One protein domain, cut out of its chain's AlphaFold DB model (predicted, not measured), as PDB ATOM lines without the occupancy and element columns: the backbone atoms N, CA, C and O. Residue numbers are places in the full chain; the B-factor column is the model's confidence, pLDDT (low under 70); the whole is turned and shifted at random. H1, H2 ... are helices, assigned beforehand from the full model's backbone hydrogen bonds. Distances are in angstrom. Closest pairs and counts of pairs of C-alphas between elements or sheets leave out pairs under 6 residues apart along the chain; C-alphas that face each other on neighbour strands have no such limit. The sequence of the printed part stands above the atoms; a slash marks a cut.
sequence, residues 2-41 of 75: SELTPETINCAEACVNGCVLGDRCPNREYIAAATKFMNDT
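AT A GLANCE: This is residues 2 to 41 of the 75 residues of an uncharacterized protein of Thermosynechococcus elongatus PKUAC-SCTE542 (UniProt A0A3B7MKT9). With little regular structure, the printed part is a small head of loops holding the short helix H1, from which the longer helix H2 sticks out as an arm, residues 29 to 41 standing free. The 40 printed residues have two named helices, H1 then H2, and no named strand; the class is all helix, with 15 residues in named elements. The whole is loose, radius of gyration of the C-alphas 11.8 A, and spans 40 by 16 by 12 A, the arm making much of the length.

IN THESE COORDINATES: H1 is residues 11 to 14, from C-alpha 11 at (-27.426, 3.587, 27.045). H2 is residues 30 to 40, 15.2 A from first to last C-alpha, ending at C-alpha 40 at (-7.091, -2.719, 42.300).

HOW THE PARTS SIT: H1 and H2 are apart, with no C-alpha of the one within 8 A of the other. In H2 every O i to N i+4 pair is within hydrogen-bond range; H1 is too short for such a pair, and its one O i to N i+3 pair is not within range.

THE WHOLE: The C-alphas farthest apart, of Ser 2 and Asp 40, are 39.8 A apart. The printed part has no cut. The link from H1 to H2, 15 residues, is long. Mean pLDDT of the printed part is 89.5; residue 2 is under 70.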
ATOM      1  N   SER A   2     -37.674  14.731  22.213       60.19
ATOM      2  CA  SER A   2     -37.894  13.527  23.021       60.19
ATOM      3  C   SER A   2     -37.094  13.620  24.319       60.19
ATOM      4  O   SER A   2     -35.867  13.700  24.283       60.19
ATOM      5  N   GLU A   3     -37.783  13.661  25.454       73.56
ATOM      6  CA  GLU A   3     -37.152  13.603  26.768       73.56
ATOM      7  C   GLU A   3     -36.578  12.201  26.984       73.56
ATOM      8  O   GLU A   3     -37.312  11.224  27.088       73.56
ATOM      9  N   LEU A   4     -35.248  12.101  27.023       81.50
ATOM     10  CA  LEU A   4     -34.551  10.900  27.473       81.50
ATOM     11  C   LEU A   4     -34.627  10.853  29.001       81.50
ATOM     12  O   LEU A   4     -34.144  11.767  29.677       81.50
ATOM     13  N   THR A   5     -35.218   9.793  29.546       87.00
ATOM     14  CA  THR A   5     -35.299   9.562  30.995       87.00
ATOM     15  C   THR A   5     -34.459   8.346  31.393       87.00
ATOM     16  O   THR A   5     -34.145   7.519  30.532       87.00
ATOM     17  N   PRO A   6     -34.076   8.200  32.674       88.31
ATOM     18  CA  PRO A   6     -33.306   7.041  33.137       88.31
ATOM     19  C   PRO A   6     -33.972   5.693  32.823       88.31
ATOM     20  O   PRO A   6     -33.279   4.703  32.619       88.31
ATOM     21  N   GLU A   7     -35.301   5.664  32.746       88.75
ATOM     22  CA  GLU A   7     -36.108   4.464  32.510       88.75
ATOM     23  C   GLU A   7     -36.261   4.128  31.019       88.75
ATOM     24  O   GLU A   7     -36.593   2.997  30.673       88.75
ATOM     25  N   THR A   8     -36.048   5.104  30.132       90.19
ATOM     26  CA  THR A   8     -36.338   4.988  28.690       90.19
ATOM     27  C   THR A   8     -35.096   5.087  27.808       90.19
ATOM     28  O   THR A   8     -35.159   4.807  26.611       90.19
ATOM     29  N   ILE A   9     -33.952   5.474  28.375       91.00
ATOM     30  CA  ILE A   9     -32.708   5.656  27.631       91.00
ATOM     31  C   ILE A   9     -32.073   4.320  27.216       91.00
ATOM     32  O   ILE A   9     -31.736   3.476  28.044       91.00
ATOM     33  N   ASN A  10     -31.785   4.168  25.920       92.00
ATOM     34  CA  ASN A  10     -30.886   3.125  25.435       92.00
ATOM     35  C   ASN A  10     -29.427   3.573  25.623       92.00
ATOM     36  O   ASN A  10     -28.855   4.255  24.769       92.00
ATOM     37  N   CYS A  11     -28.809   3.201  26.749       90.00
ATOM     38  CA  CYS A  11     -27.426   3.587  27.045       90.00
ATOM     39  C   CYS A  11     -26.411   3.096  25.997       90.00
ATOM     40  O   CYS A  11     -25.377   3.738  25.835       90.00
ATOM     41  N   ALA A  12     -26.687   1.999  25.282       89.31
ATOM     42  CA  ALA A  12     -25.764   1.459  24.283       89.31
ATOM     43  C   ALA A  12     -25.639   2.351  23.036       89.31
ATOM     44  O   ALA A  12     -24.605   2.324  22.377       89.31
ATOM     45  N   GLU A  13     -26.661   3.154  22.736       90.56
ATOM     46  CA  GLU A  13     -26.670   4.087  21.604       90.56
ATOM     47  C   GLU A  13     -26.431   5.528  22.063       90.56
ATOM     48  O   GLU A  13     -25.590   6.232  21.509       90.56
ATOM     49  N   ALA A  14     -27.133   5.964  23.113       90.62
ATOM     50  CA  ALA A  14     -27.101   7.352  23.561       90.62
ATOM     51  C   ALA A  14     -25.828   7.710  24.346       90.62
ATOM     52  O   ALA A  14     -25.387   8.855  24.301       90.62
ATOM     53  N   CYS A  15     -25.226   6.751  25.060       90.69
ATOM     54  CA  CYS A  15     -24.099   7.008  25.962       90.69
ATOM     55  C   CYS A  15     -22.741   6.545  25.405       90.69
ATOM     56  O   CYS A  15     -21.790   6.400  26.175       90.69
ATOM     57  N   VAL A  16     -22.619   6.320  24.089       89.56
ATOM     58  CA  VAL A  16     -21.371   5.835  23.453       89.56
ATOM     59  C   VAL A  16     -20.155   6.729  23.722       89.56
ATOM     60  O   VAL A  16     -19.037   6.231  23.794       89.56
ATOM     61  N   ASN A  17     -20.380   8.033  23.924       87.62
ATOM     62  CA  ASN A  17     -19.345   9.035  24.207       87.62
ATOM     63  C   ASN A  17     -19.371   9.533  25.665       87.62
ATOM     64  O   ASN A  17     -18.822  10.589  25.971       87.62
ATOM     65  N   GLY A  18     -20.030   8.800  26.564       84.69
ATOM     66  CA  GLY A  18     -20.278   9.222  27.941       84.69
ATOM     67  C   GLY A  18     -21.759   9.468  28.221       84.69
ATOM     68  O   GLY A  18     -22.581   9.582  27.313       84.69
ATOM     69  N   CYS A  19     -22.122   9.494  29.503       90.44
ATOM     70  CA  CYS A  19     -23.522   9.577  29.905       90.44
ATOM     71  C   CYS A  19     -24.134  10.949  29.586       90.44
ATOM     72  O   CYS A  19     -23.679  11.969  30.097       90.44
ATOM     73  N   VAL A  20     -25.229  10.959  28.818       91.88
ATOM     74  CA  VAL A  20     -25.965  12.184  28.445       91.88
ATOM     75  C   VAL A  20     -26.921  12.690  29.531       91.88
ATOM     76  O   VAL A  20     -27.350  13.838  29.489       91.88
ATOM     77  N   LEU A  21     -27.254  11.854  30.521       90.31
ATOM     78  CA  LEU A  21     -28.147  12.208  31.635       90.31
ATOM     79  C   LEU A  21     -27.402  12.734  32.875       90.31
ATOM     80  O   LEU A  21     -28.044  13.077  33.872       90.31
ATOM     81  N   GLY A  22     -26.064  12.786  32.827       87.25
ATOM     82  CA  GLY A  22     -25.215  13.215  33.938       87.25
ATOM     83  C   GLY A  22     -25.420  12.349  35.183       87.25
ATOM     84  O   GLY A  22     -25.320  11.123  35.129       87.25
ATOM     85  N   ASP A  23     -25.755  12.984  36.306       87.56
ATOM     86  CA  ASP A  23     -25.982  12.298  37.584       87.56
ATOM     87  C   ASP A  23     -27.201  11.371  37.598       87.56
ATOM     88  O   ASP A  23     -27.294  10.504  38.464       87.56
ATOM     89  N   ARG A  24     -28.111  11.497  36.626       90.38
ATOM     90  CA  ARG A  24     -29.281  10.616  36.488       90.38
ATOM     91  C   ARG A  24     -28.984   9.361  35.660       90.38
ATOM     92  O   ARG A  24     -29.902   8.747  35.128       90.38
ATOM     93  N   CYS A  25     -27.712   8.988  35.508       90.69
ATOM     94  CA  CYS A  25     -27.338   7.741  34.851       90.69
ATOM     95  C   CYS A  25     -27.996   6.548  35.572       90.69
ATOM     96  O   CYS A  25     -27.724   6.357  36.759       90.69
ATOM     97  N   PRO A  26     -28.796   5.703  34.893       90.44
ATOM     98  CA  PRO A  26     -29.402   4.532  35.535       90.44
ATOM     99  C   PRO A  26     -28.346   3.524  36.020       90.44
ATOM    100  O   PRO A  26     -28.573   2.787  36.966       90.44
ATOM    101  N   ASN A  27     -27.150   3.553  35.428       90.44
ATOM    102  CA  ASN A  27     -26.041   2.642  35.711       90.44
ATOM    103  C   ASN A  27     -25.013   3.219  36.704       90.44
ATOM    104  O   ASN A  27     -23.860   2.785  36.736       90.44
ATOM    105  N   ARG A  28     -25.391   4.233  37.498       89.00
ATOM    106  CA  ARG A  28     -24.465   4.955  38.391       89.00
ATOM    107  C   ARG A  28     -23.849   4.059  39.467       89.00
ATOM    108  O   ARG A  28     -22.714   4.291  39.872       89.00
ATOM    109  N   GLU A  29     -24.562   3.022  39.901       89.50
ATOM    110  CA  GLU A  29     -24.071   2.060  40.896       89.50
ATOM    111  C   GLU A  29     -22.808   1.311  40.436       89.50
ATOM    112  O   GLU A  29     -21.914   1.030  41.237       89.50
ATOM    113  N   TYR A  30     -22.664   1.079  39.128       91.12
ATOM    114  CA  TYR A  30     -21.514   0.370  38.568       91.12
ATOM    115  C   TYR A  30     -20.240   1.222  38.521       91.12
ATOM    116  O   TYR A  30     -19.150   0.671  38.361       91.12
ATOM    117  N   ILE A  31     -20.337   2.543  38.723       88.62
ATOM    118  CA  ILE A  31     -19.169   3.437  38.769       88.62
ATOM    119  C   ILE A  31     -18.219   3.013  39.891       88.62
ATOM    120  O   ILE A  31     -17.005   2.986  39.686       88.62
ATOM    121  N   ALA A  32     -18.755   2.632  41.055       91.31
ATOM    122  CA  ALA A  32     -17.945   2.203  42.191       91.31
ATOM    123  C   ALA A  32     -17.176   0.911  41.873       91.31
ATOM    124  O   ALA A  32     -15.976   0.824  42.132       91.31
ATOM    125  N   ALA A  33     -17.843  -0.064  41.249       94.69
ATOM    126  CA  ALA A  33     -17.224  -1.322  40.845       94.69
ATOM    127  C   ALA A  33     -16.147  -1.115  39.767       94.69
ATOM    128  O   ALA A  33     -15.049  -1.656  39.890       94.69
ATOM    129  N   ALA A  34     -16.424  -0.289  38.754       92.00
ATOM    130  CA  ALA A  34     -15.463   0.041  37.705       92.00
ATOM    131  C   ALA A  34     -14.242   0.790  38.264       92.00
ATOM    132  O   ALA A  34     -13.106   0.451  37.944       92.00
ATOM    133  N   THR A  35     -14.468   1.764  39.150       93.50
ATOM    134  CA  THR A  35     -13.396   2.509  39.830       93.50
ATOM    135  C   THR A  35     -12.530   1.582  40.669       93.50
ATOM    136  O   THR A  35     -11.306   1.653  40.604       93.50
ATOM    137  N   LYS A  36     -13.155   0.677  41.429       96.12
ATOM    138  CA  LYS A  36     -12.434  -0.321  42.214       96.12
ATOM    139  C   LYS A  36     -11.584  -1.219  41.318       96.12
ATOM    140  O   LYS A  36     -10.404  -1.380  41.582       96.12
ATOM    141  N   PHE A  37     -12.153  -1.740  40.230       96.00
ATOM    142  CA  PHE A  37     -11.412  -2.564  39.278       96.00
ATOM    143  C   PHE A  37     -10.188  -1.832  38.714       96.00
ATOM    144  O   PHE A  37      -9.105  -2.400  38.712       96.00
ATOM    145  N   MET A  38     -10.330  -0.574  38.290       93.06
ATOM    146  CA  MET A  38      -9.207   0.196  37.737       93.06
ATOM    147  C   MET A  38      -8.096   0.472  38.760       93.06
ATOM    148  O   MET A  38      -6.933   0.509  38.377       93.06
ATOM    149  N   ASN A  39      -8.442   0.666  40.036       95.94
ATOM    150  CA  ASN A  39      -7.457   0.913  41.096       95.94
ATOM    151  C   ASN A  39      -6.792  -0.375  41.600       95.94
ATOM    152  O   ASN A  39      -5.596  -0.377  41.879       95.94
ATOM    153  N   ASP A  40      -7.561  -1.459  41.717       97.44
ATOM    154  CA  ASP A  40      -7.091  -2.719  42.300       97.44
ATOM    155  C   ASP A  40      -6.397  -3.620  41.262       97.44
ATOM    156  O   ASP A  40      -5.668  -4.539  41.636       97.44
ATOM    157  N   THR A  41      -6.610  -3.378  39.963       96.56
ATOM    158  CA  THR A  41      -6.041  -4.188  38.876       96.56
ATOM    159  C   THR A  41      -4.805  -3.497  38.294       96.56
ATOM    160  O   THR A  41      -4.935  -2.418  37.712       96.56
TER     161      THR A  41